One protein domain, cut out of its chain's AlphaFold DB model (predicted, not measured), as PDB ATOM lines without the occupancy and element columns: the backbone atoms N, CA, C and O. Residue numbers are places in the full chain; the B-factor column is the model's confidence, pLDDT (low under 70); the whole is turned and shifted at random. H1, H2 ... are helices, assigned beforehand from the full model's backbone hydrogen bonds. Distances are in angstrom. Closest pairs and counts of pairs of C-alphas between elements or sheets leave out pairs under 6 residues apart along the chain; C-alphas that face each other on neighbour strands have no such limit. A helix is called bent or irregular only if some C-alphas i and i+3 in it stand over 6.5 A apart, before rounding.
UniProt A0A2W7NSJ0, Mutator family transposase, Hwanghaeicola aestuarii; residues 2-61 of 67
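What this domain is: This is residues 2 to 61 of the 67 residues of the protein "Mutator family transposase" of Hwanghaeicola aestuarii (UniProt A0A2W7NSJ0). Five helices follow one another along an open, flat V with no closed core. H2 and H3 make one limb, with H1 folded back beside H2 at its far end; the chain turns at the corner between H3 and H4, and H4 and the long H5 make the other limb, H5 running in nearly the direction of H4. The printed part has 60 residues, with five named helices in the order H1, H2, H3, H4, H5 and no named strand, and its class is all helix. It is extended, with a radius of gyration of the C-alphas of 16.5 A, and spans 45 by 35 by 15 A.

Where its parts are: H1 is residues 2 to 8, beginning at C-alpha 2 at (-78.279, 6.310, 38.128), and is 10.1 A from first to last C-alpha. H2, residues 13 to 21, is 12.2 A long. H3, residues 23 to 31, is 13.3 A long and only just irregular: C-alphas 26 and 29 are 6.6 A apart. H4, residues 34 to 40, begins at C-alpha 34 at (-78.865, 28.084, 51.059) and is 9.8 A long; it is irregular, with C-alphas 35 and 38 at 7.2 A. H5, residues 44 to 60, is the longest helix at 24.0 A and ends at C-alpha 60 at (-91.334, 42.318, 12.928).

How they stand to each other: H1 and H2 form a helical hairpin and only just touch, with 3 pairs of C-alphas within 8 A. Their closest C-alphas, those of Ala 5 and Val 16, are 6.0 A apart, and they run opposite ways at a shallow tilt of 28 degrees. H2 and H3 are close but not clearly touching, the closest C-alphas being those of Leu 19 and Leu 26 at 7.9 A; they run the same way at a steep tilt of 53 degrees. H3 and H4 are also close but not clearly touching, the closest C-alphas being those of Phe 29 and Leu 40 at 7.4 A; they run opposite ways at a steep tilt of 51 degrees. H4 and H5 are apart, and H5 touches no helix. In H1 and H2 every O i to N i+4 pair is within hydrogen-bond range. In H5 12 of 13 are; H3 has 2 of 5, with 4 of 6 O i to N i+3 pairs within range, and H4 has 1 of 3, with 3 of 4.

The domain as a whole: The two C-alphas farthest apart, those of Thr 2 and Thr 60, are 45.8 A apart. Residues 21 to 28, of which 23 to 28 belong to H3, stand free, and so do residues 42 to 61, of which 44 to 60 belong to H5. The four links between the helices are tight, and the printed part has no cut. The mean pLDDT of the printed part is 91.5, and residue 61 is under 70.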
ATOM      1  N   THR A   2     -77.843   7.658  38.533       84.12
ATOM      2  CA  THR A   2     -78.279   6.310  38.128       84.12
ATOM      3  C   THR A   2     -79.798   6.127  38.180       84.12
ATOM      4  O   THR A   2     -80.389   5.825  37.154       84.12
ATOM      5  N   THR A   3     -80.456   6.426  39.307       93.00
ATOM      6  CA  THR A   3     -81.923   6.304  39.425       93.00
ATOM      7  C   THR A   3     -82.664   7.158  38.395       93.00
ATOM      8  O   THR A   3     -83.573   6.677  37.734       93.00
ATOM      9  N   PHE A   4     -82.237   8.410  38.198       92.75
ATOM     10  CA  PHE A   4     -82.815   9.303  37.191       92.75
ATOM     11  C   PHE A   4     -82.670   8.738  35.768       92.75
ATOM     12  O   PHE A   4     -83.652   8.653  35.032       92.75
ATOM     13  N   ALA A   5     -81.463   8.310  35.391       94.44
ATOM     14  CA  ALA A   5     -81.203   7.769  34.062       94.44
ATOM     15  C   ALA A   5     -81.968   6.462  33.809       94.44
ATOM     16  O   ALA A   5     -82.496   6.276  32.718       94.44
ATOM     17  N   THR A   6     -82.100   5.588  34.809       95.38
ATOM     18  CA  THR A   6     -82.894   4.356  34.698       95.38
ATOM     19  C   THR A   6     -84.384   4.655  34.537       95.38
ATOM     20  O   THR A   6     -85.029   4.071  33.671       95.38
ATOM     21  N   THR A   7     -84.929   5.592  35.318       96.81
ATOM     22  CA  THR A   7     -86.360   5.930  35.271       96.81
ATOM     23  C   THR A   7     -86.761   6.607  33.959       96.81
ATOM     24  O   THR A   7     -87.827   6.317  33.419       96.81
ATOM     25  N   TYR A   8     -85.928   7.508  33.426       96.38
ATOM     26  CA  TYR A   8     -86.297   8.345  32.275       96.38
ATOM     27  C   TYR A   8     -85.591   7.979  30.967       96.38
ATOM     28  O   TYR A   8     -86.042   8.403  29.903       96.38
ATOM     29  N   GLY A   9     -84.524   7.180  31.009       95.25
ATOM     30  CA  GLY A   9     -83.674   6.884  29.852       95.25
ATOM     31  C   GLY A   9     -84.414   6.200  28.708       95.25
ATOM     32  O   GLY A   9     -84.195   6.553  27.554       95.25
ATOM     33  N   ALA A  10     -85.351   5.300  29.017       95.81
ATOM     34  CA  ALA A  10     -86.133   4.597  28.000       95.81
ATOM     35  C   ALA A  10     -87.054   5.532  27.196       95.81
ATOM     36  O   ALA A  10     -87.269   5.315  26.007       95.81
ATOM     37  N   LYS A  11     -87.595   6.580  27.833       97.50
ATOM     38  CA  LYS A  11     -88.558   7.504  27.208       97.50
ATOM     39  C   LYS A  11     -87.901   8.769  26.654       97.50
ATOM     40  O   LYS A  11     -88.385   9.334  25.678       97.50
ATOM     41  N   TYR A  12     -86.813   9.222  27.273       97.12
ATOM     42  CA  TYR A  12     -86.193  10.519  27.006       97.12
ATOM     43  C   TYR A  12     -84.671  10.412  26.877       97.12
ATOM     44  O   TYR A  12     -83.937  11.196  27.476       97.12
ATOM     45  N   ALA A  13     -84.192   9.451  26.082       95.75
ATOM     46  CA  ALA A  13     -82.768   9.144  25.936       95.75
ATOM     47  C   ALA A  13     -81.896  10.390  25.689       95.75
ATOM     48  O   ALA A  13     -80.923  10.611  26.403       95.75
ATOM     49  N   HIS A  14     -82.286  11.265  24.753       96.12
ATOM     50  CA  HIS A  14     -81.528  12.488  24.459       96.12
ATOM     51  C   HIS A  14     -81.485  13.475  25.633       96.12
ATOM     52  O   HIS A  14     -80.425  14.021  25.928       96.12
ATOM     53  N   ALA A  15     -82.607  13.684  26.326       95.38
ATOM     54  CA  ALA A  15     -82.649  14.589  27.473       95.38
ATOM     55  C   ALA A  15     -81.797  14.055  28.632       95.38
ATOM     56  O   ALA A  15     -81.060  14.812  29.262       95.38
ATOM     57  N   VAL A  16     -81.850  12.742  28.876       96.25
ATOM     58  CA  VAL A  16     -81.017  12.081  29.886       96.25
ATOM     59  C   VAL A  16     -79.535  12.223  29.540       96.25
ATOM     60  O   VAL A  16     -78.750  12.563  30.423       96.25
ATOM     61  N   THR A  17     -79.142  12.058  28.275       95.62
ATOM     62  CA  THR A  17     -77.756  12.283  27.831       95.62
ATOM     63  C   THR A  17     -77.302  13.723  28.064       95.62
ATOM     64  O   THR A  17     -76.231  13.930  28.627       95.62
ATOM     65  N   CYS A  18     -78.110  14.724  27.696       95.25
ATOM     66  CA  CYS A  18     -77.757  16.129  27.927       95.25
ATOM     67  C   CYS A  18     -77.547  16.425  29.420       95.25
ATOM     68  O   CYS A  18     -76.522  16.972  29.808       95.25
ATOM     69  N   LEU A  19     -78.483  16.004  30.276       94.44
ATOM     70  CA  LEU A  19     -78.410  16.277  31.715       94.44
ATOM     71  C   LEU A  19     -77.283  15.512  32.420       94.44
ATOM     72  O   LEU A  19     -76.719  16.000  33.396       94.44
ATOM     73  N   THR A  20     -76.963  14.302  31.957       94.62
ATOM     74  CA  THR A  20     -75.882  13.495  32.544       94.62
ATOM     75  C   THR A  20     -74.503  13.983  32.120       94.62
ATOM     76  O   THR A  20     -73.597  13.962  32.954       94.62
ATOM     77  N   LYS A  21     -74.347  14.456  30.875       94.69
ATOM     78  CA  LYS A  21     -73.093  15.028  30.370       94.69
ATOM     79  C   LYS A  21     -72.665  16.256  31.176       94.69
ATOM     80  O   LYS A  21     -71.513  16.335  31.584       94.69
ATOM     81  N   ASP A  22     -73.591  17.171  31.444       94.25
ATOM     82  CA  ASP A  22     -73.292  18.461  32.083       94.25
ATOM     83  C   ASP A  22     -73.580  18.457  33.599       94.25
ATOM     84  O   ASP A  22     -73.801  19.498  34.221       94.25
ATOM     85  N   ARG A  23     -73.578  17.269  34.221       93.94
ATOM     86  CA  ARG A  23     -73.951  17.056  35.628       93.94
ATOM     87  C   ARG A  23     -73.224  17.990  36.596       93.94
ATOM     88  O   ARG A  23     -73.862  18.512  37.504       93.94
ATOM     89  N   GLU A  24     -71.907  18.126  36.464       92.94
ATOM     90  CA  GLU A  24     -71.096  18.910  37.406       92.94
ATOM     91  C   GLU A  24     -71.511  20.381  37.397       92.94
ATOM     92  O   GLU A  24     -71.812  20.943  38.447       92.94
ATOM     93  N   ALA A  25     -71.654  20.965  36.206       92.75
ATOM     94  CA  ALA A  25     -72.109  22.340  36.045       92.75
ATOM     95  C   ALA A  25     -73.528  22.553  36.600       92.75
ATOM     96  O   ALA A  25     -73.792  23.560  37.252       92.75
ATOM     97  N   LEU A  26     -74.438  21.593  36.389       91.44
ATOM     98  CA  LEU A  26     -75.809  21.670  36.906       91.44
ATOM     99  C   LEU A  26     -75.882  21.549  38.436       91.44
ATOM    100  O   LEU A  26     -76.792  22.109  39.048       91.44
ATOM    101  N   LEU A  27     -74.957  20.815  39.057       92.94
ATOM    102  CA  LEU A  27     -74.933  20.606  40.508       92.94
ATOM    103  C   LEU A  27     -74.126  21.661  41.272       92.94
ATOM    104  O   LEU A  27     -74.345  21.778  42.475       92.94
ATOM    105  N   ALA A  28     -73.308  22.476  40.598       93.00
ATOM    106  CA  ALA A  28     -72.579  23.595  41.209       93.00
ATOM    107  C   ALA A  28     -73.497  24.586  41.956       93.00
ATOM    108  O   ALA A  28     -73.071  25.282  42.872       93.00
ATOM    109  N   PHE A  29     -74.791  24.619  41.621       90.62
ATOM    110  CA  PHE A  29     -75.822  25.326  42.388       90.62
ATOM    111  C   PHE A  29     -75.786  25.005  43.895       90.62
ATOM    112  O   PHE A  29     -75.981  25.899  44.718       90.62
ATOM    113  N   PHE A  30     -75.541  23.746  44.264       92.75
ATOM    114  CA  PHE A  30     -75.551  23.305  45.660       92.75
ATOM    115  C   PHE A  30     -74.287  23.694  46.433       92.75
ATOM    116  O   PHE A  30     -74.296  23.598  47.659       92.75
ATOM    117  N   ASP A  31     -73.247  24.177  45.749       94.44
ATOM    118  CA  ASP A  31     -72.033  24.691  46.389       94.44
ATOM    119  C   ASP A  31     -72.249  26.098  46.980       94.44
ATOM    120  O   ASP A  31     -71.472  26.559  47.817       94.44
ATOM    121  N   PHE A  32     -73.325  26.790  46.582       91.62
ATOM    122  CA  PHE A  32     -73.697  28.092  47.133       91.62
ATOM    123  C   PHE A  32     -74.477  27.953  48.452       91.62
ATOM    124  O   PHE A  32     -75.271  27.020  48.607       91.62
ATOM    125  N   PRO A  33     -74.345  28.913  49.388       95.12
ATOM    126  CA  PRO A  33     -75.148  28.951  50.608       95.12
ATOM    127  C   PRO A  33     -76.658  28.927  50.336       95.12
ATOM    128  O   PRO A  33     -77.142  29.596  49.420       95.12
ATOM    129  N   ALA A  34     -77.414  28.242  51.200       93.38
ATOM    130  CA  ALA A  34     -78.865  28.084  51.059       93.38
ATOM    131  C   ALA A  34     -79.636  29.411  50.970       93.38
ATOM    132  O   ALA A  34     -80.650  29.488  50.281       93.38
ATOM    133  N   GLN A  35     -79.118  30.477  51.589       94.50
ATOM    134  CA  GLN A  35     -79.677  31.829  51.499       94.50
ATOM    135  C   GLN A  35     -79.798  32.337  50.048       94.50
ATOM    136  O   GLN A  35     -80.664  33.155  49.754       94.50
ATOM    137  N   HIS A  36     -78.949  31.860  49.133       91.38
ATOM    138  CA  HIS A  36     -78.946  32.289  47.734       91.38
ATOM    139  C   HIS A  36     -79.783  31.398  46.812       91.38
ATOM    140  O   HIS A  36     -80.026  31.766  45.662       91.38
ATOM    141  N   TRP A  37     -80.251  30.243  47.286       94.19
ATOM    142  CA  TRP A  37     -80.922  29.251  46.447       94.19
ATOM    143  C   TRP A  37     -82.201  29.776  45.804       94.19
ATOM    144  O   TRP A  37     -82.438  29.492  44.632       94.19
ATOM    145  N   ASP A  38     -82.987  30.575  46.524       90.75
ATOM    146  CA  ASP A  38     -84.236  31.138  45.998       90.75
ATOM    147  C   ASP A  38     -83.986  32.057  44.796       90.75
ATOM    148  O   ASP A  38     -84.739  32.051  43.824       90.75
ATOM    149  N   HIS A  39     -82.897  32.826  44.838       88.94
ATOM    150  CA  HIS A  39     -82.526  33.746  43.762       88.94
ATOM    151  C   HIS A  39     -81.842  33.019  42.602       88.94
ATOM    152  O   HIS A  39     -82.043  33.378  41.446       88.94
ATOM    153  N   LEU A  40     -81.066  31.974  42.887       89.12
ATOM    154  CA  LEU A  40     -80.381  31.184  41.864       89.12
ATOM    155  C   LEU A  40     -81.317  30.208  41.134       89.12
ATOM    156  O   LEU A  40     -81.059  29.858  39.986       89.12
ATOM    157  N   ARG A  41     -82.412  29.764  41.766       88.62
ATOM    158  CA  ARG A  41     -83.364  28.814  41.167       88.62
ATOM    159  C   ARG A  41     -84.359  29.475  40.208       88.62
ATOM    160  O   ARG A  41     -85.012  28.771  39.440       88.62
ATOM    161  N   THR A  42     -84.509  30.801  40.237       89.56
ATOM    162  CA  THR A  42     -85.450  31.482  39.340       89.56
ATOM    163  C   THR A  42     -84.898  31.618  37.921       89.56
ATOM    164  O   THR A  42     -83.807  32.138  37.702       89.56
ATOM    165  N   ALA A  43     -85.687  31.193  36.932       89.75
ATOM    166  CA  ALA A  43     -85.391  31.397  35.513       89.75
ATOM    167  C   ALA A  43     -85.947  32.729  34.975       89.75
ATOM    168  O   ALA A  43     -85.635  33.108  33.849       89.75
ATOM    169  N   ASN A  44     -86.726  33.477  35.771       87.69
ATOM    170  CA  ASN A  44     -87.377  34.720  35.343       87.69
ATOM    171  C   ASN A  44     -86.412  35.770  34.750       87.69
ATOM    172  O   ASN A  44     -86.762  36.356  33.724       87.69
ATOM    173  N   PRO A  45     -85.199  36.003  35.307       88.56
ATOM    174  CA  PRO A  45     -84.245  36.944  34.710       88.56
ATOM    175  C   PRO A  45     -83.854  36.587  33.270       88.56
ATOM    176  O   PRO A  45     -83.571  37.470  32.466       88.56
ATOM    177  N   ILE A  46     -83.866  35.297  32.935       89.56
ATOM    178  CA  ILE A  46     -83.558  34.784  31.601       89.56
ATOM    179  C   ILE A  46     -84.840  34.793  30.755       89.56
ATOM    180  O   ILE A  46     -84.903  35.433  29.704       89.56
ATOM    181  N   GLU A  47     -85.893  34.131  31.231       92.12
ATOM    182  CA  GLU A  47     -87.142  33.922  30.494       92.12
ATOM    183  C   GLU A  47     -87.853  35.228  30.137       92.12
ATOM    184  O   GLU A  47     -88.302  35.378  29.002       92.12
ATOM    185  N   SER A  48     -87.914  36.203  31.051       94.62
ATOM    186  CA  SER A  48     -88.586  37.488  30.813       94.62
ATOM    187  C   SER A  48     -87.919  38.292  29.687       94.62
ATOM    188  O   SER A  48     -88.586  38.846  28.800       94.62
ATOM    189  N   VAL A  49     -86.581  38.291  29.657       93.00
ATOM    190  CA  VAL A  49     -85.801  38.950  28.603       93.00
ATOM    191  C   VAL A  49     -86.019  38.243  27.267       93.00
ATOM    192  O   VAL A  49     -86.366  38.893  26.275       93.00
ATOM    193  N   PHE A  50     -85.896  36.914  27.228       92.94
ATOM    194  CA  PHE A  50     -86.100  36.143  25.999       92.94
ATOM    195  C   PHE A  50     -87.540  36.216  25.480       92.94
ATOM    196  O   PHE A  50     -87.744  36.296  24.266       92.94
ATOM    197  N   ALA A  51     -88.540  36.261  26.363       92.69
ATOM    198  CA  ALA A  51     -89.935  36.469  25.992       92.69
ATOM    199  C   ALA A  51     -90.119  37.814  25.277       92.69
ATOM    200  O   ALA A  51     -90.744  37.874  24.217       92.69
ATOM    201  N   THR A  52     -89.500  38.877  25.796       91.38
ATOM    202  CA  THR A  52     -89.533  40.208  25.176       91.38
ATOM    203  C   THR A  52     -88.864  40.210  23.800       91.38
ATOM    204  O   THR A  52     -89.424  40.747  22.841       91.38
ATOM    205  N   VAL A  53     -87.685  39.591  23.677       91.75
ATOM    206  CA  VAL A  53     -86.967  39.465  22.397       91.75
ATOM    207  C   VAL A  53     -87.818  38.705  21.382       91.75
ATOM    208  O   VAL A  53     -88.083  39.226  20.299       91.75
ATOM    209  N   ARG A  54     -88.331  37.525  21.748       91.19
ATOM    210  CA  ARG A  54     -89.206  36.716  20.891       91.19
ATOM    211  C   ARG A  54     -90.438  37.497  20.449       91.19
ATOM    212  O   ARG A  54     -90.787  37.457  19.272       91.19
ATOM    213  N   HIS A  55     -91.081  38.213  21.369       88.56
ATOM    214  CA  HIS A  55     -92.261  39.018  21.067       88.56
ATOM    215  C   HIS A  55     -91.955  40.094  20.015       88.56
ATOM    216  O   HIS A  55     -92.711  40.258  19.056       88.56
ATOM    217  N   ARG A  56     -90.815  40.787  20.137       86.31
ATOM    218  CA  ARG A  56     -90.363  41.762  19.132       86.31
ATOM    219  C   ARG A  56     -90.093  41.097  17.783       86.31
ATOM    220  O   ARG A  56     -90.612  41.571  16.780       86.31
ATOM    221  N   THR A  57     -89.363  39.982  17.764       87.81
ATOM    222  CA  THR A  57     -89.042  39.248  16.528       87.81
ATOM    223  C   THR A  57     -90.293  38.760  15.800       87.81
ATOM    224  O   THR A  57     -90.371  38.878  14.581       87.81
ATOM    225  N   VAL A  58     -91.284  38.227  16.525       83.25
ATOM    226  CA  VAL A  58     -92.561  37.791  15.935       83.25
ATOM    227  C   VAL A  58     -93.300  38.979  15.322       83.25
ATOM    228  O   VAL A  58     -93.765  38.873  14.192       83.25
ATOM    229  N   ARG A  59     -93.355  40.123  16.017       74.94
ATOM    230  CA  ARG A  59     -94.026  41.335  15.523       74.94
ATOM    231  C   ARG A  59     -93.375  41.919  14.263       74.94
ATOM    232  O   ARG A  59     -94.075  42.494  13.440       74.94
ATOM    233  N   THR A  60     -92.059  41.796  14.103       73.75
ATOM    234  CA  THR A  60     -91.334  42.318  12.928       73.75
ATOM    235  C   THR A  60     -91.235  41.317  11.775       73.75
ATOM    236  O   THR A  60     -90.753  41.668  10.697       73.75
ATOM    237  N   LYS A  61     -91.674  40.066  11.966       68.06
ATOM    238  CA  LYS A  61     -91.633  39.022  10.937       68.06
ATOM    239  C   LYS A  61     -92.653  39.354   9.835       68.06
ATOM    240  O   LYS A  61     -93.847  39.173  10.029       68.06
TER     241      LYS A  61